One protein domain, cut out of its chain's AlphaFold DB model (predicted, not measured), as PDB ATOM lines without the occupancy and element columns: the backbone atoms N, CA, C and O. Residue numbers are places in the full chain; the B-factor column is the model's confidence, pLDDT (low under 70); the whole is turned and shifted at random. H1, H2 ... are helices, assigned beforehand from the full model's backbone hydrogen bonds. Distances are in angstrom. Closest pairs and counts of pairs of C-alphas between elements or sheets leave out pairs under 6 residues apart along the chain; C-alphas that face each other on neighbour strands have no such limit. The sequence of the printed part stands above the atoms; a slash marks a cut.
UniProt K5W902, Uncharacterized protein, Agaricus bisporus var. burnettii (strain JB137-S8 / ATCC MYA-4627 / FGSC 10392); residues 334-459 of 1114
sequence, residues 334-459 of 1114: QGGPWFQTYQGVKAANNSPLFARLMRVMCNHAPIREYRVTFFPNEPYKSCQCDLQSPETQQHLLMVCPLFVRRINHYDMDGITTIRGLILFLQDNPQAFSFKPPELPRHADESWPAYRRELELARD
ATOM      1  N   GLN A 334     -41.537  14.342 -50.385       51.00
ATOM      2  CA  GLN A 334     -41.924  14.745 -49.018       51.00
ATOM      3  C   GLN A 334     -41.376  13.810 -47.911       51.00
ATOM      4  O   GLN A 334     -42.008  13.625 -46.872       51.00
ATOM      5  N   GLY A 335     -40.215  13.179 -48.141       56.78
ATOM      6  CA  GLY A 335     -39.655  12.140 -47.261       56.78
ATOM      7  C   GLY A 335     -40.326  10.763 -47.401       56.78
ATOM      8  O   GLY A 335     -39.917   9.804 -46.752       56.78
ATOM      9  N   GLY A 336     -41.340  10.641 -48.259       67.00
ATOM     10  CA  GLY A 336     -42.044   9.397 -48.539       67.00
ATOM     11  C   GLY A 336     -42.817   8.824 -47.347       67.00
ATOM     12  O   GLY A 336     -42.927   9.446 -46.289       67.00
ATOM     13  N   PRO A 337     -43.365   7.605 -47.493       66.25
ATOM     14  CA  PRO A 337     -44.117   6.950 -46.427       66.25
ATOM     15  C   PRO A 337     -43.295   6.735 -45.147       66.25
ATOM     16  O   PRO A 337     -43.825   6.835 -44.043       66.25
ATOM     17  N   TRP A 338     -42.000   6.435 -45.259       68.31
ATOM     18  CA  TRP A 338     -41.185   5.937 -44.140       68.31
ATOM     19  C   TRP A 338     -40.936   6.980 -43.034       68.31
ATOM     20  O   TRP A 338     -40.690   6.611 -41.887       68.31
ATOM     21  N   PHE A 339     -41.063   8.274 -43.346       69.38
ATOM     22  CA  PHE A 339     -40.920   9.376 -42.385       69.38
ATOM     23  C   PHE A 339     -42.254   9.814 -41.736       69.38
ATOM     24  O   PHE A 339     -42.252  10.685 -40.859       69.38
ATOM     25  N   GLN A 340     -43.389   9.224 -42.134       70.69
ATOM     26  CA  GLN A 340     -44.730   9.605 -41.665       70.69
ATOM     27  C   GLN A 340     -45.070   9.075 -40.256       70.69
ATOM     28  O   GLN A 340     -44.398   8.209 -39.693       70.69
ATOM     29  N   THR A 341     -46.148   9.614 -39.676       70.44
ATOM     30  CA  THR A 341     -46.667   9.238 -38.351       70.44
ATOM     31  C   THR A 341     -47.791   8.208 -38.477       70.44
ATOM     32  O   THR A 341     -48.914   8.547 -38.849       70.44
ATOM     33  N   TYR A 342     -47.537   6.963 -38.083       71.31
ATOM     34  CA  TYR A 342     -48.474   5.846 -38.210       71.31
ATOM     35  C   TYR A 342     -49.287   5.617 -36.929       71.31
ATOM     36  O   TYR A 342     -48.802   5.041 -35.957       71.31
ATOM     37  N   GLN A 343     -50.546   6.078 -36.928       65.38
ATOM     38  CA  GLN A 343     -51.533   5.901 -35.840       65.38
ATOM     39  C   GLN A 343     -50.978   6.174 -34.421       65.38
ATOM     40  O   GLN A 343     -51.233   5.419 -33.481       65.38
ATOM     41  N   GLY A 344     -50.169   7.224 -34.272       64.12
ATOM     42  CA  GLY A 344     -49.490   7.554 -33.012       64.12
ATOM     43  C   GLY A 344     -47.969   7.481 -33.099       64.12
ATOM     44  O   GLY A 344     -47.299   8.334 -32.542       64.12
ATOM     45  N   VAL A 345     -47.421   6.525 -33.847       68.31
ATOM     46  CA  VAL A 345     -46.000   6.158 -33.772       68.31
ATOM     47  C   VAL A 345     -45.211   6.758 -34.942       68.31
ATOM     48  O   VAL A 345     -45.622   6.621 -36.092       68.31
ATOM     49  N   LYS A 346     -44.068   7.404 -34.680       77.75
ATOM     50  CA  LYS A 346     -43.173   7.954 -35.717       77.75
ATOM     51  C   LYS A 346     -41.716   7.593 -35.421       77.75
ATOM     52  O   LYS A 346     -41.161   8.038 -34.421       77.75
ATOM     53  N   ALA A 347     -41.076   6.829 -36.308       75.06
ATOM     54  CA  ALA A 347     -39.677   6.426 -36.134       75.06
ATOM     55  C   ALA A 347     -38.684   7.582 -36.348       75.06
ATOM     56  O   ALA A 347     -37.715   7.700 -35.607       75.06
ATOM     57  N   ALA A 348     -38.946   8.472 -37.311       71.31
ATOM     58  CA  ALA A 348     -38.021   9.538 -37.716       71.31
ATOM     59  C   ALA A 348     -37.798  10.668 -36.678       71.31
ATOM     60  O   ALA A 348     -37.066  11.608 -36.960       71.31
ATOM     61  N   ASN A 349     -38.394  10.584 -35.480       72.31
ATOM     62  CA  ASN A 349     -38.040  11.442 -34.337       72.31
ATOM     63  C   ASN A 349     -36.919  10.837 -33.458       72.31
ATOM     64  O   ASN A 349     -36.510  11.456 -32.481       72.31
ATOM     65  N   ASN A 350     -36.453   9.620 -33.754       78.44
ATOM     66  CA  ASN A 350     -35.432   8.905 -32.988       78.44
ATOM     67  C   ASN A 350     -34.454   8.242 -33.973       78.44
ATOM     68  O   ASN A 350     -34.758   7.208 -34.566       78.44
ATOM     69  N   SER A 351     -33.283   8.850 -34.179       78.88
ATOM     70  CA  SER A 351     -32.332   8.424 -35.216       78.88
ATOM     71  C   SER A 351     -31.853   6.967 -35.063       78.88
ATOM     72  O   SER A 351     -31.821   6.265 -36.074       78.88
ATOM     73  N   PRO A 352     -31.559   6.440 -33.852       82.06
ATOM     74  CA  PRO A 352     -31.260   5.015 -33.657       82.06
ATOM     75  C   PRO A 352     -32.412   4.061 -34.017       82.06
ATOM     76  O   PRO A 352     -32.169   2.986 -34.567       82.06
ATOM     77  N   LEU A 353     -33.664   4.424 -33.724       83.38
ATOM     78  CA  LEU A 353     -34.853   3.657 -34.115       83.38
ATOM     79  C   LEU A 353     -35.054   3.696 -35.635       83.38
ATOM     80  O   LEU A 353     -35.269   2.655 -36.255       83.38
ATOM     81  N   PHE A 354     -34.924   4.878 -36.241       84.12
ATOM     82  CA  PHE A 354     -35.050   5.059 -37.684       84.12
ATOM     83  C   PHE A 354     -33.953   4.313 -38.460       84.12
ATOM     84  O   PHE A 354     -34.251   3.605 -39.418       84.12
ATOM     85  N   ALA A 355     -32.697   4.366 -38.009       83.31
ATOM     86  CA  ALA A 355     -31.598   3.627 -38.629       83.31
ATOM     87  C   ALA A 355     -31.820   2.103 -38.602       83.31
ATOM     88  O   ALA A 355     -31.494   1.418 -39.572       83.31
ATOM     89  N   ARG A 356     -32.406   1.557 -37.526       87.06
ATOM     90  CA  ARG A 356     -32.753   0.126 -37.441       87.06
ATOM     91  C   ARG A 356     -33.966  -0.223 -38.307       87.06
ATOM     92  O   ARG A 356     -33.925  -1.247 -38.982       87.06
ATOM     93  N   LEU A 357     -34.975   0.651 -38.388       86.44
ATOM     94  CA  LEU A 357     -36.091   0.513 -39.336       86.44
ATOM     95  C   LEU A 357     -35.578   0.427 -40.783       86.44
ATOM     96  O   LEU A 357     -35.901  -0.525 -41.490       86.44
ATOM     97  N   MET A 358     -34.715   1.360 -41.195       83.44
ATOM     98  CA  MET A 358     -34.113   1.373 -42.534       83.44
ATOM     99  C   MET A 358     -33.336   0.082 -42.830       83.44
ATOM    100  O   MET A 358     -33.504  -0.496 -43.902       83.44
ATOM    101  N   ARG A 359     -32.537  -0.418 -41.875       82.81
ATOM    102  CA  ARG A 359     -31.804  -1.692 -42.020       82.81
ATOM    103  C   ARG A 359     -32.726  -2.885 -42.257       82.81
ATOM    104  O   ARG A 359     -32.412  -3.708 -43.113       82.81
ATOM    105  N   VAL A 360     -33.855  -2.969 -41.551       82.44
ATOM    106  CA  VAL A 360     -34.869  -4.012 -41.794       82.44
ATOM    107  C   VAL A 360     -35.473  -3.846 -43.186       82.44
ATOM    108  O   VAL A 360     -35.413  -4.767 -43.997       82.44
ATOM    109  N   MET A 361     -36.004  -2.661 -43.498       78.56
ATOM    110  CA  MET A 361     -36.767  -2.440 -44.730       78.56
ATOM    111  C   MET A 361     -35.931  -2.615 -46.005       78.56
ATOM    112  O   MET A 361     -36.441  -3.142 -46.991       78.56
ATOM    113  N   CYS A 362     -34.648  -2.243 -45.979       76.19
ATOM    114  CA  CYS A 362     -33.718  -2.415 -47.102       76.19
ATOM    115  C   CYS A 362     -33.118  -3.834 -47.210       76.19
ATOM    116  O   CYS A 362     -32.334  -4.081 -48.124       76.19
ATOM    117  N   ASN A 363     -33.386  -4.723 -46.245       73.06
ATOM    118  CA  ASN A 363     -32.575  -5.911 -45.941       73.06
ATOM    119  C   ASN A 363     -31.055  -5.617 -45.951       73.06
ATOM    120  O   ASN A 363     -30.271  -6.205 -46.692       73.06
ATOM    121  N   HIS A 364     -30.663  -4.612 -45.163       74.25
ATOM    122  CA  HIS A 364     -29.281  -4.173 -44.910       74.25
ATOM    123  C   HIS A 364     -28.950  -4.251 -43.403       74.25
ATOM    124  O   HIS A 364     -28.145  -3.481 -42.873       74.25
ATOM    125  N   ALA A 365     -29.622  -5.138 -42.668       78.62
ATOM    126  CA  ALA A 365     -29.285  -5.414 -41.277       78.62
ATOM    127  C   ALA A 365     -28.004  -6.263 -41.197       78.62
ATOM    128  O   ALA A 365     -27.817  -7.123 -42.049       78.62
ATOM    129  N   PRO A 366     -27.138  -6.086 -40.181       70.38
ATOM    130  CA  PRO A 366     -25.813  -6.727 -40.107       70.38
ATOM    131  C   PRO A 366     -25.840  -8.214 -39.687       70.38
ATOM    132  O   PRO A 366     -24.903  -8.703 -39.049       70.38
ATOM    133  N   ILE A 367     -26.926  -8.894 -40.050       75.19
ATOM    134  CA  ILE A 367     -27.286 -10.274 -39.718       75.19
ATOM    135  C   ILE A 367     -26.695 -11.266 -40.736       75.19
ATOM    136  O   ILE A 367     -26.131 -10.845 -41.754       75.19
ATOM    137  N   ARG A 368     -26.854 -12.580 -40.514       72.06
ATOM    138  CA  ARG A 368     -26.337 -13.641 -41.412       72.06
ATOM    139  C   ARG A 368     -26.628 -13.403 -42.902       72.06
ATOM    140  O   ARG A 368     -25.713 -13.560 -43.701       72.06
ATOM    141  N   GLU A 369     -27.838 -13.000 -43.294       71.44
ATOM    142  CA  GLU A 369     -28.191 -12.751 -44.713       71.44
ATOM    143  C   GLU A 369     -27.268 -11.725 -45.401       71.44
ATOM    144  O   GLU A 369     -26.777 -11.947 -46.511       71.44
ATOM    145  N   TYR A 370     -26.984 -10.618 -44.713       75.50
ATOM    146  CA  TYR A 370     -26.075  -9.580 -45.190       75.50
ATOM    147  C   TYR A 370     -24.619 -10.056 -45.144       75.50
ATOM    148  O   TYR A 370     -23.888  -9.909 -46.123       75.50
ATOM    149  N   ARG A 371     -24.196 -10.681 -44.034       70.62
ATOM    150  CA  ARG A 371     -22.813 -11.158 -43.860       70.62
ATOM    151  C   ARG A 371     -22.415 -12.185 -44.915       70.62
ATOM    152  O   ARG A 371     -21.395 -12.001 -45.557       70.62
ATOM    153  N   VAL A 372     -23.262 -13.172 -45.196       69.25
ATOM    154  CA  VAL A 372     -23.011 -14.187 -46.239       69.25
ATOM    155  C   VAL A 372     -22.883 -13.571 -47.641       69.25
ATOM    156  O   VAL A 372     -22.217 -14.140 -48.501       69.25
ATOM    157  N   THR A 373     -23.479 -12.397 -47.873       65.88
ATOM    158  CA  THR A 373     -23.430 -11.697 -49.165       65.88
ATOM    159  C   THR A 373     -22.191 -10.805 -49.313       65.88
ATOM    160  O   THR A 373     -21.571 -10.794 -50.374       65.88
ATOM    161  N   PHE A 374     -21.821 -10.049 -48.272       68.75
ATOM    162  CA  PHE A 374     -20.736  -9.051 -48.326       68.75
ATOM    163  C   PHE A 374     -19.411  -9.518 -47.703       68.75
ATOM    164  O   PHE A 374     -18.362  -8.944 -47.988       68.75
ATOM    165  N   PHE A 375     -19.452 -10.567 -46.884       74.81
ATOM    166  CA  PHE A 375     -18.320 -11.184 -46.198       74.81
ATOM    167  C   PHE A 375     -18.415 -12.720 -46.312       74.81
ATOM    168  O   PHE A 375     -18.515 -13.406 -45.296       74.81
ATOM    169  N   PRO A 376     -18.388 -13.297 -47.533       67.56
ATOM    170  CA  PRO A 376     -18.596 -14.737 -47.752       67.56
ATOM    171  C   PRO A 376     -17.542 -15.638 -47.084       67.56
ATOM    172  O   PRO A 376     -17.756 -16.843 -46.982       67.56
ATOM    173  N   ASN A 377     -16.431 -15.055 -46.621       70.06
ATOM    174  CA  ASN A 377     -15.344 -15.738 -45.923       70.06
ATOM    175  C   ASN A 377     -15.440 -15.599 -44.383       70.06
ATOM    176  O   ASN A 377     -14.589 -16.136 -43.679       70.06
ATOM    177  N   GLU A 378     -16.425 -14.869 -43.836       71.12
ATOM    178  CA  GLU A 378     -16.728 -14.935 -42.398       71.12
ATOM    179  C   GLU A 378     -17.458 -16.257 -42.078       71.12
ATOM    180  O   GLU A 378     -18.366 -16.645 -42.819       71.12
ATOM    181  N   PRO A 379     -17.141 -16.934 -40.957       62.78
ATOM    182  CA  PRO A 379     -17.858 -18.138 -40.551       62.78
ATOM    183  C   PRO A 379     -19.341 -17.840 -40.279       62.78
ATOM    184  O   PRO A 379     -19.696 -16.812 -39.693       62.78
ATOM    185  N   TYR A 380     -20.219 -18.763 -40.689       63.16
ATOM    186  CA  TYR A 380     -21.669 -18.625 -40.552       63.16
ATOM    187  C   TYR A 380     -22.099 -18.473 -39.088       63.16
ATOM    188  O   TYR A 380     -22.225 -19.456 -38.362       63.16
ATOM    189  N   LYS A 381     -22.427 -17.247 -38.675       64.94
ATOM    190  CA  LYS A 381     -23.038 -17.004 -37.364       64.94
ATOM    191  C   LYS A 381     -24.463 -17.565 -37.345       64.94
ATOM    192  O   LYS A 381     -25.324 -17.134 -38.118       64.94
ATOM    193  N   SER A 382     -24.701 -18.555 -36.491       72.62
ATOM    194  CA  SER A 382     -26.043 -18.941 -36.058       72.62
ATOM    195  C   SER A 382     -26.609 -17.894 -35.094       72.62
ATOM    196  O   SER A 382     -25.895 -17.008 -34.616       72.62
ATOM    197  N   CYS A 383     -27.915 -17.947 -34.850       78.94
ATOM    198  CA  CYS A 383     -28.544 -17.069 -33.875       78.94
ATOM    199  C   CYS A 383     -28.224 -17.549 -32.448       78.94
ATOM    200  O   CYS A 383     -28.211 -18.746 -32.167       78.94
ATOM    201  N   GLN A 384     -28.003 -16.608 -31.525       73.69
ATOM    202  CA  GLN A 384     -27.637 -16.889 -30.126       73.69
ATOM    203  C   GLN A 384     -28.770 -17.535 -29.298       73.69
ATOM    204  O   GLN A 384     -28.603 -17.767 -28.107       73.69
ATOM    205  N   CYS A 385     -29.933 -17.798 -29.899       76.31
ATOM    206  CA  CYS A 385     -31.103 -18.355 -29.224       76.31
ATOM    207  C   CYS A 385     -31.064 -19.881 -29.058       76.31
ATOM    208  O   CYS A 385     -31.650 -20.391 -28.108       76.31
ATOM    209  N   ASP A 386     -30.426 -20.593 -29.989       70.12
ATOM    210  CA  ASP A 386     -30.398 -22.061 -30.057       70.12
ATOM    211  C   ASP A 386     -29.115 -22.622 -30.712       70.12
ATOM    212  O   ASP A 386     -28.966 -23.835 -30.828       70.12
ATOM    213  N   LEU A 387     -28.195 -21.752 -31.164       63.06
ATOM    214  CA  LEU A 387     -26.958 -22.062 -31.901       63.06
ATOM    215  C   LEU A 387     -27.127 -22.830 -33.231       63.06
ATOM    216  O   LEU A 387     -26.138 -22.993 -33.950       63.06
ATOM    217  N   GLN A 388     -28.345 -23.222 -33.613       65.00
ATOM    218  CA  GLN A 388     -28.652 -23.995 -34.824       65.00
ATOM    219  C   GLN A 388     -29.427 -23.172 -35.867       65.00
ATOM    220  O   GLN A 388     -29.182 -23.298 -37.070       65.00
ATOM    221  N   SER A 389     -30.327 -22.285 -35.433       72.19
ATOM    222  CA  SER A 389     -31.103 -21.416 -36.313       72.19
ATOM    223  C   SER A 389     -30.200 -20.444 -37.078       72.19
ATOM    224  O   SER A 389     -29.306 -19.814 -36.500       72.19
ATOM    225  N   PRO A 390     -30.448 -20.222 -38.381       73.06
ATOM    226  CA  PRO A 390     -29.807 -19.138 -39.106       73.06
ATOM    227  C   PRO A 390     -30.367 -17.790 -38.627       73.06
ATOM    228  O   PRO A 390     -31.579 -17.619 -38.501       73.06
ATOM    229  N   GLU A 391     -29.494 -16.805 -38.410       75.62
ATOM    230  CA  GLU A 391     -29.890 -15.437 -38.051       75.62
ATOM    231  C   GLU A 391     -30.497 -14.695 -39.268       75.62
ATOM    232  O   GLU A 391     -29.869 -13.842 -39.895       75.62
ATOM    233  N   THR A 392     -31.721 -15.071 -39.641       80.25
ATOM    234  CA  THR A 392     -32.491 -14.464 -40.738       80.25
ATOM    235  C   THR A 392     -33.449 -13.395 -40.231       80.25
ATOM    236  O   THR A 392     -33.931 -13.438 -39.096       80.25
ATOM    237  N   GLN A 393     -33.802 -12.451 -41.101       79.94
ATOM    238  CA  GLN A 393     -34.815 -11.435 -40.844       79.94
ATOM    239  C   GLN A 393     -36.148 -12.078 -40.432       79.94
ATOM    240  O   GLN A 393     -36.780 -11.627 -39.477       79.94
ATOM    241  N   GLN A 394     -36.534 -13.174 -41.092       78.69
ATOM    242  CA  GLN A 394     -37.745 -13.925 -40.766       78.69
ATOM    243  C   GLN A 394     -37.659 -14.605 -39.388       78.69
ATOM    244  O   GLN A 394     -38.601 -14.489 -38.605       78.69
ATOM    245  N   HIS A 395     -36.534 -15.250 -39.046       82.62
ATOM    246  CA  HIS A 395     -36.333 -15.837 -37.715       82.62
ATOM    247  C   HIS A 395     -36.443 -14.764 -36.619       82.62
ATOM    248  O   HIS A 395     -37.183 -14.942 -35.654       82.62
ATOM    249  N   LEU A 396     -35.781 -13.615 -36.789       84.50
ATOM    250  CA  LEU A 396     -35.794 -12.511 -35.823       84.50
ATOM    251  C   LEU A 396     -37.205 -11.915 -35.631       84.50
ATOM    252  O   LEU A 396     -37.664 -11.759 -34.493       84.50
ATOM    253  N   LEU A 397     -37.927 -11.631 -36.723       83.62
ATOM    254  CA  LEU A 397     -39.266 -11.021 -36.680       83.62
ATOM    255  C   LEU A 397     -40.386 -11.981 -36.254       83.62
ATOM    256  O   LEU A 397     -41.394 -11.498 -35.747       83.62
ATOM    257  N   MET A 398     -40.222 -13.301 -36.404       78.81
ATOM    258  CA  MET A 398     -41.318 -14.262 -36.185       78.81
ATOM    259  C   MET A 398     -41.077 -15.295 -35.075       78.81
ATOM    260  O   MET A 398     -42.038 -15.675 -34.414       78.81
ATOM    261  N   VAL A 399     -39.836 -15.750 -34.849       77.94
ATOM    262  CA  VAL A 399     -39.557 -16.951 -34.027       77.94
ATOM    263  C   VAL A 399     -38.624 -16.672 -32.843       77.94
ATOM    264  O   VAL A 399     -39.000 -16.926 -31.706       77.94
ATOM    265  N   CYS A 400     -37.443 -16.097 -33.091       83.12
ATOM    266  CA  CYS A 400     -36.337 -15.907 -32.142       83.12
ATOM    267  C   CYS A 400     -36.771 -15.530 -30.702       83.12
ATOM    268  O   CYS A 400     -37.277 -14.420 -30.508       83.12
ATOM    269  N   PRO A 401     -36.554 -16.375 -29.678       79.75
ATOM    270  CA  PRO A 401     -36.993 -16.097 -28.305       79.75
ATOM    271  C   PRO A 401     -36.239 -14.944 -27.618       79.75
ATOM    272  O   PRO A 401     -36.660 -14.489 -26.557       79.75
ATOM    273  N   LEU A 402     -35.160 -14.423 -28.218       81.56
ATOM    274  CA  LEU A 402     -34.399 -13.294 -27.668       81.56
ATOM    275  C   LEU A 402     -35.170 -11.959 -27.704       81.56
ATOM    276  O   LEU A 402     -34.806 -11.029 -26.985       81.56
ATOM    277  N   PHE A 403     -36.237 -11.854 -28.511       85.62
ATOM    278  CA  PHE A 403     -36.953 -10.601 -28.772       85.62
ATOM    279  C   PHE A 403     -38.419 -10.630 -28.325       85.62
ATOM    280  O   PHE A 403     -39.163 -11.569 -28.600       85.62
ATOM    281  N   VAL A 404     -38.858  -9.538 -27.696       81.31
ATOM    282  CA  VAL A 404     -40.211  -9.350 -27.163       81.31
ATOM    283  C   VAL A 404     -41.245  -9.280 -28.285       81.31
ATOM    284  O   VAL A 404     -41.169  -8.442 -29.193       81.31
ATOM    285  N   ARG A 405     -42.278 -10.119 -28.171       82.38
ATOM    286  CA  ARG A 405     -43.431 -10.177 -29.079       82.38
ATOM    287  C   ARG A 405     -44.693  -9.775 -28.308       82.38
ATOM    288  O   ARG A 405     -45.113 -10.491 -27.407       82.38
ATOM    289  N   ARG A 406     -45.305  -8.631 -28.642       74.12
ATOM    290  CA  ARG A 406     -46.599  -8.194 -28.077       74.12
ATOM    291  C   ARG A 406     -47.685  -8.175 -29.150       74.12
ATOM    292  O   ARG A 406     -47.394  -7.952 -30.318       74.12
ATOM    293  N   ILE A 407     -48.946  -8.326 -28.740       70.81
ATOM    294  CA  ILE A 407     -50.129  -8.394 -29.628       70.81
ATOM    295  C   ILE A 407     -50.248  -7.173 -30.566       70.81
ATOM    296  O   ILE A 407     -50.783  -7.287 -31.658       70.81
ATOM    297  N   ASN A 408     -49.715  -6.012 -30.178       72.88
ATOM    298  CA  ASN A 408     -49.710  -4.787 -30.985       72.88
ATOM    299  C   ASN A 408     -48.545  -4.683 -31.997       72.88
ATOM    300  O   ASN A 408     -48.447  -3.662 -32.677       72.88
ATOM    301  N   HIS A 409     -47.672  -5.693 -32.094       77.88
ATOM    302  CA  HIS A 409     -46.613  -5.789 -33.112       77.88
ATOM    303  C   HIS A 409     -47.044  -6.615 -34.341       77.88
ATOM    304  O   HIS A 409     -46.404  -6.497 -35.384       77.88
ATOM    305  N   TYR A 410     -48.088  -7.448 -34.216       70.69
ATOM    306  CA  TYR A 410     -48.463  -8.470 -35.201       70.69
ATOM    307  C   TYR A 410     -49.867  -8.253 -35.763       70.69
ATOM    308  O   TYR A 410     -50.840  -8.118 -35.020       70.69
ATOM    309  N   ASP A 411     -49.951  -8.343 -37.082       59.34
ATOM    310  CA  ASP A 411     -51.168  -8.596 -37.839       59.34
ATOM    311  C   ASP A 411     -51.295 -10.118 -38.091       59.34
ATOM    312  O   ASP A 411     -50.483 -10.913 -37.609       59.34
ATOM    313  N   MET A 412     -52.325 -10.555 -38.824       50.91
ATOM    314  CA  MET A 412     -52.657 -11.985 -38.989       50.91
ATOM    315  C   MET A 412     -51.542 -12.829 -39.638       50.91
ATOM    316  O   MET A 412     -51.426 -14.010 -39.323       50.91
ATOM    317  N   ASP A 413     -50.716 -12.224 -40.498       56.16
ATOM    318  CA  ASP A 413     -49.614 -12.883 -41.217       56.16
ATOM    319  C   ASP A 413     -48.223 -12.641 -40.585       56.16
ATOM    320  O   ASP A 413     -47.218 -13.138 -41.093       56.16
ATOM    321  N   GLY A 414     -48.133 -11.872 -39.491       70.56
ATOM    322  CA  GLY A 414     -46.865 -11.536 -38.829       70.56
ATOM    323  C   GLY A 414     -46.660 -10.043 -38.573       70.56
ATOM    324  O   GLY A 414     -47.612  -9.265 -38.520       70.56
ATOM    325  N   ILE A 415     -45.398  -9.615 -38.436       81.56
ATOM    326  CA  ILE A 415     -45.039  -8.186 -38.430       81.56
ATOM    327  C   ILE A 415     -45.068  -7.672 -39.879       81.56
ATOM    328  O   ILE A 415     -44.026  -7.561 -40.531       81.56
ATOM    329  N   THR A 416     -46.267  -7.398 -40.397       77.44
ATOM    330  CA  THR A 416     -46.487  -6.932 -41.778       77.44
ATOM    331  C   THR A 416     -46.858  -5.452 -41.872       77.44
ATOM    332  O   THR A 416     -46.624  -4.845 -42.912       77.44
ATOM    333  N   THR A 417     -47.358  -4.813 -40.808       84.12
ATOM    334  CA  THR A 417     -47.631  -3.364 -40.813       84.12
ATOM    335  C   THR A 417     -46.422  -2.539 -40.368       84.12
ATOM    336  O   THR A 417     -45.697  -2.901 -39.438       84.12
ATOM    337  N   ILE A 418     -46.219  -1.360 -40.976       85.00
ATOM    338  CA  ILE A 418     -45.103  -0.465 -40.604       85.00
ATOM    339  C   ILE A 418     -45.204  -0.013 -39.143       85.00
ATOM    340  O   ILE A 418     -44.196   0.120 -38.451       85.00
ATOM    341  N   ARG A 419     -46.429   0.144 -38.633       84.50
ATOM    342  CA  ARG A 419     -46.687   0.411 -37.217       84.50
ATOM    343  C   ARG A 419     -46.247  -0.754 -36.329       84.50
ATOM    344  O   ARG A 419     -45.578  -0.501 -35.329       84.50
ATOM    345  N   GLY A 420     -46.598  -1.990 -36.689       85.31
ATOM    346  CA  GLY A 420     -46.179  -3.191 -35.963       85.31
ATOM    347  C   GLY A 420     -44.656  -3.300 -35.877       85.31
ATOM    348  O   GLY A 420     -44.116  -3.499 -34.789       85.31
ATOM    349  N   LEU A 421     -43.952  -3.039 -36.987       87.88
ATOM    350  CA  LEU A 421     -42.486  -3.047 -37.012       87.88
ATOM    351  C   LEU A 421     -41.866  -1.927 -36.163       87.88
ATOM    352  O   LEU A 421     -40.927  -2.192 -35.416       87.88
ATOM    353  N   ILE A 422     -42.369  -0.689 -36.231       87.75
ATOM    354  CA  ILE A 422     -41.822   0.403 -35.407       87.75
ATOM    355  C   ILE A 422     -42.030   0.109 -33.913       87.75
ATOM    356  O   ILE A 422     -41.115   0.339 -33.126       87.75
ATOM    357  N   LEU A 423     -43.183  -0.450 -33.523       85.81
ATOM    358  CA  LEU A 423     -43.438  -0.876 -32.142       85.81
ATOM    359  C   LEU A 423     -42.507  -2.023 -31.711       85.81
ATOM    360  O   LEU A 423     -41.886  -1.930 -30.653       85.81
ATOM    361  N   PHE A 424     -42.315  -3.041 -32.556       88.88
ATOM    362  CA  PHE A 424     -41.359  -4.123 -32.300       88.88
ATOM    363  C   PHE A 424     -39.931  -3.602 -32.097       88.88
ATOM    364  O   PHE A 424     -39.244  -4.044 -31.177       88.88
ATOM    365  N   LEU A 425     -39.485  -2.642 -32.914       88.75
ATOM    366  CA  LEU A 425     -38.156  -2.035 -32.801       88.75
ATOM    367  C   LEU A 425     -38.021  -1.084 -31.598       88.75
ATOM    368  O   LEU A 425     -36.896  -0.858 -31.151       88.75
ATOM    369  N   GLN A 426     -39.120  -0.534 -31.071       86.56
ATOM    370  CA  GLN A 426     -39.126   0.219 -29.809       86.56
ATOM    371  C   GLN A 426     -38.954  -0.716 -28.608       86.56
ATOM    372  O   GLN A 426     -38.054  -0.503 -27.807       86.56
ATOM    373  N   ASP A 427     -39.746  -1.786 -28.522       84.12
ATOM    374  CA  ASP A 427     -39.620  -2.797 -27.459       84.12
ATOM    375  C   ASP A 427     -38.244  -3.497 -27.467       84.12
ATOM    376  O   ASP A 427     -37.701  -3.838 -26.412       84.12
ATOM    377  N   ASN A 428     -37.665  -3.683 -28.659       86.81
ATOM    378  CA  ASN A 428     -36.412  -4.400 -28.880       86.81
ATOM    379  C   ASN A 428     -35.297  -3.459 -29.386       86.81
ATOM    380  O   ASN A 428     -35.034  -3.408 -30.594       86.81
ATOM    381  N   PRO A 429     -34.595  -2.719 -28.503       83.38
ATOM    382  CA  PRO A 429     -33.574  -1.745 -28.906       83.38
ATOM    383  C   PRO A 429     -32.350  -2.368 -29.604       83.38
ATOM    384  O   PRO A 429     -31.745  -1.725 -30.462       83.38
ATOM    385  N   GLN A 430     -32.010  -3.623 -29.296       82.25
ATOM    386  CA  GLN A 430     -30.882  -4.351 -29.899       82.25
ATOM    387  C   GLN A 430     -31.239  -5.051 -31.228       82.25
ATOM    388  O   GLN A 430     -30.341  -5.423 -31.984       82.25
ATOM    389  N   ALA A 431     -32.527  -5.189 -31.578       85.50
ATOM    390  CA  ALA A 431     -32.934  -5.828 -32.832       85.50
ATOM    391  C   ALA A 431     -32.385  -5.061 -34.049       85.50
ATOM    392  O   ALA A 431     -32.605  -3.852 -34.179       85.50
ATOM    393  N   PHE A 432     -31.677  -5.776 -34.934       84.62
ATOM    394  CA  PHE A 432     -31.011  -5.253 -36.141       84.62
ATOM    395  C   PHE A 432     -29.959  -4.148 -35.869       84.62
ATOM    396  O   PHE A 432     -29.606  -3.342 -36.745       84.62
ATOM    397  N   SER A 433     -29.432  -4.108 -34.640       80.38
ATOM    398  CA  SER A 433     -28.231  -3.350 -34.276       80.38
ATOM    399  C   SER A 433     -26.952  -4.111 -34.684       80.38
ATOM    400  O   SER A 433     -27.018  -5.260 -35.105       80.38
ATOM    401  N   PHE A 434     -25.780  -3.467 -34.601       73.69
ATOM    402  CA  PHE A 434     -24.485  -4.141 -34.816       73.69
ATOM    403  C   PHE A 434     -24.018  -4.965 -33.603       73.69
ATOM    404  O   PHE A 434     -23.141  -5.812 -33.754       73.69
ATOM    405  N   LYS A 435     -24.594  -4.721 -32.417       71.81
ATOM    406  CA  LYS A 435     -24.446  -5.557 -31.221       71.81
ATOM    407  C   LYS A 435     -25.689  -6.453 -31.089       71.81
ATOM    408  O   LYS A 435     -26.792  -5.891 -31.041       71.81
ATOM    409  N   PRO A 436     -25.549  -7.788 -31.069       65.56
ATOM    410  CA  PRO A 436     -26.670  -8.691 -30.836       65.56
ATOM    411  C   PRO A 436     -26.998  -8.780 -29.326       65.56
ATOM    412  O   PRO A 436     -26.194  -8.326 -28.508       65.56
ATOM    413  N   PRO A 437     -28.182  -9.288 -28.938       69.19
ATOM    414  CA  PRO A 437     -28.579  -9.416 -27.535       69.19
ATOM    415  C   PRO A 437     -27.897 -10.613 -26.849       69.19
ATOM    416  O   PRO A 437     -28.117 -11.760 -27.227       69.19
ATOM    417  N   GLU A 438     -27.113 -10.347 -25.805       66.88
ATOM    418  CA  GLU A 438     -26.412 -11.377 -25.014       66.88
ATOM    419  C   GLU A 438     -27.363 -12.243 -24.166       66.88
ATOM    420  O   GLU A 438     -27.051 -13.392 -23.870       66.88
ATOM    421  N   LEU A 439     -28.544 -11.717 -23.817       72.81
ATOM    422  CA  LEU A 439     -29.607 -12.408 -23.085       72.81
ATOM    423  C   LEU A 439     -30.980 -12.123 -23.720       72.81
ATOM    424  O   LEU A 439     -31.147 -11.099 -24.394       72.81
ATOM    425  N   PRO A 440     -32.004 -12.971 -23.495       75.62
ATOM    426  CA  PRO A 440     -33.364 -12.673 -23.928       75.62
ATOM    427  C   PRO A 440     -33.869 -11.366 -23.309       75.62
ATOM    428  O   PRO A 440     -33.791 -11.185 -22.097       75.62
ATOM    429  N   ARG A 441     -34.482 -10.479 -24.104       78.50
ATOM    430  CA  ARG A 441     -34.938  -9.145 -23.649       78.50
ATOM    431  C   ARG A 441     -36.003  -9.173 -22.533       78.50
ATOM    432  O   ARG A 441     -36.314  -8.137 -21.959       78.50
ATOM    433  N   HIS A 442     -36.548 -10.344 -22.204       72.19
ATOM    434  CA  HIS A 442     -37.407 -10.567 -21.036       72.19
ATOM    435  C   HIS A 442     -36.654 -10.855 -19.722       72.19
ATOM    436  O   HIS A 442     -37.234 -10.632 -18.665       72.19
ATOM    437  N   ALA A 443     -35.409 -11.339 -19.792       72.25
ATOM    438  CA  ALA A 443     -34.528 -11.620 -18.651       72.25
ATOM    439  C   ALA A 443     -33.586 -10.444 -18.313       72.25
ATOM    440  O   ALA A 443     -32.888 -10.469 -17.309       72.25
ATOM    441  N   ASP A 444     -33.575  -9.415 -19.158       75.31
ATOM    442  CA  ASP A 444     -32.849  -8.162 -18.968       75.31
ATOM    443  C   ASP A 444     -33.463  -7.341 -17.816       75.31
ATOM    444  O   ASP A 444     -34.617  -6.915 -17.894       75.31
ATOM    445  N   GLU A 445     -32.690  -7.085 -16.759       77.25
ATOM    446  CA  GLU A 445     -33.137  -6.375 -15.549       77.25
ATOM    447  C   GLU A 445     -33.673  -4.957 -15.827       77.25
ATOM    448  O   GLU A 445     -34.541  -4.461 -15.105       77.25
ATOM    449  N   SER A 446     -33.231  -4.307 -16.912       78.81
ATOM    450  CA  SER A 446     -33.729  -2.983 -17.311       78.81
ATOM    451  C   SER A 446     -35.157  -3.018 -17.871       78.81
ATOM    452  O   SER A 446     -35.842  -1.992 -17.913       78.81
ATOM    453  N   TRP A 447     -35.635  -4.187 -18.312       76.56
ATOM    454  CA  TRP A 447     -36.884  -4.329 -19.060       76.56
ATOM    455  C   TRP A 447     -38.136  -3.809 -18.322       76.56
ATOM    456  O   TRP A 447     -38.911  -3.072 -18.945       76.56
ATOM    457  N   PRO A 448     -38.364  -4.083 -17.018       78.12
ATOM    458  CA  PRO A 448     -39.537  -3.577 -16.300       78.12
ATOM    459  C   PRO A 448     -39.511  -2.061 -16.048       78.12
ATOM    460  O   PRO A 448     -40.565  -1.468 -15.814       78.12
ATOM    461  N   ALA A 449     -38.339  -1.420 -16.070       81.00
ATOM    462  CA  ALA A 449     -38.209   0.037 -16.012       81.00
ATOM    463  C   ALA A 449     -38.450   0.652 -17.401       81.00
ATOM    464  O   ALA A 449     -39.390   1.424 -17.581       81.00
ATOM    465  N   TYR A 450     -37.702   0.188 -18.405       79.44
ATOM    466  CA  TYR A 450     -37.803   0.623 -19.801       79.44
ATOM    467  C   TYR A 450     -39.223   0.503 -20.378       79.44
ATOM    468  O   TYR A 450     -39.699   1.384 -21.096       79.44
ATOM    469  N   ARG A 451     -39.945  -0.571 -20.025       78.81
ATOM    470  CA  ARG A 451     -41.360  -0.749 -20.378       78.81
ATOM    471  C   ARG A 451     -42.224   0.411 -19.872       78.81
ATOM    472  O   ARG A 451     -43.019   0.945 -20.644       78.81
ATOM    473  N   ARG A 452     -42.071   0.793 -18.597       80.25
ATOM    474  CA  ARG A 452     -42.851   1.872 -17.967       80.25
ATOM    475  C   ARG A 452     -42.540   3.223 -18.608       80.25
ATOM    476  O   ARG A 452     -43.465   3.977 -18.880       80.25
ATOM    477  N   GLU A 453     -41.276   3.496 -18.926       82.06
ATOM    478  CA  GLU A 453     -40.876   4.710 -19.652       82.06
ATOM    479  C   GLU A 453     -41.508   4.792 -21.049       82.06
ATOM    480  O   GLU A 453     -42.083   5.821 -21.404       82.06
ATOM    481  N   LEU A 454     -41.471   3.702 -21.829       74.69
ATOM    482  CA  LEU A 454     -42.117   3.644 -23.148       74.69
ATOM    483  C   LEU A 454     -43.637   3.844 -23.068       74.69
ATOM    484  O   LEU A 454     -44.221   4.494 -23.936       74.69
ATOM    485  N   GLU A 455     -44.290   3.285 -22.052       77.00
ATOM    486  CA  GLU A 455     -45.736   3.406 -21.852       77.00
ATOM    487  C   GLU A 455     -46.119   4.837 -21.423       77.00
ATOM    488  O   GLU A 455     -46.990   5.446 -22.050       77.00
ATOM    489  N   LEU A 456     -45.375   5.446 -20.491       79.31
ATOM    490  CA  LEU A 456     -45.529   6.853 -20.097       79.31
ATOM    491  C   LEU A 456     -45.276   7.830 -21.258       79.31
ATOM    492  O   LEU A 456     -46.045   8.776 -21.446       79.31
ATOM    493  N   ALA A 457     -44.240   7.603 -22.071       74.31
ATOM    494  CA  ALA A 457     -43.916   8.457 -23.216       74.31
ATOM    495  C   ALA A 457     -45.035   8.463 -24.273       74.31
ATOM    496  O   ALA A 457     -45.373   9.514 -24.829       74.31
ATOM    497  N   ARG A 458     -45.656   7.301 -24.519       72.50
ATOM    498  CA  ARG A 458     -46.810   7.163 -25.424       72.50
ATOM    499  C   ARG A 458     -48.035   7.894 -24.879       72.50
ATOM    500  O   ARG A 458     -48.724   8.573 -25.643       72.50
ATOM    501  N   ASP A 459     -48.278   7.816 -23.575       74.81
ATOM    502  CA  ASP A 459     -49.393   8.521 -22.946       74.81
ATOM    503  C   ASP A 459     -49.197  10.037 -22.880       74.81
ATOM    504  O   ASP A 459     -50.158  10.775 -23.103       74.81
TER     505      ASP A 459
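AT A GLANCE: This is residues 334 to 459 of the 1114 residues of an uncharacterized protein of Agaricus bisporus var. burnettii (strain JB137-S8 / ATCC MYA-4627 / FGSC 10392) (UniProt K5W902). Little regular structure: mostly loops, with helices H1 and H4 crossing near the middle, H3 near H1, and H2 and H5 farthest out. The printed part has 126 residues with five named helices, H1 to H5 in order, and no named strand; it is all helix, with 47 residues in named elements. It is compact, radius of gyration of the C-alphas 14.9 A, spanning 46 by 39 by 28 A.

HOW THE PARTS SIT: H1, residues 351 to 361, touches H4, residues 418 to 427, opposite ways at a steep tilt of 53 degrees; the closest C-alphas, of Leu 353 and Leu 425, are 6.7 A apart. H2, residues 368 to 374, and H5, residues 447 to 459, are apart. Every O i to N i+4 pair is within hydrogen-bond range in H1, H4 and H3, residues 393 to 398; 2 of 3 are in H2, 8 of 9 in H5.

IN THESE COORDINATES: H1, 15.1 A long, begins at C-alpha 351 (-32.332, 8.424, -35.216). H2 spans 10.0 A, H3 8.5 A and H4 14.4 A. H5, 18.3 A, ends at C-alpha 459 (-49.393, 8.521, -22.946).

THE WHOLE: The printed part has no cut. The links H2 to H3, H3 to H4 and H4 to H5 are long. 24 residues, among them 334 to 339, have pLDDT under 70.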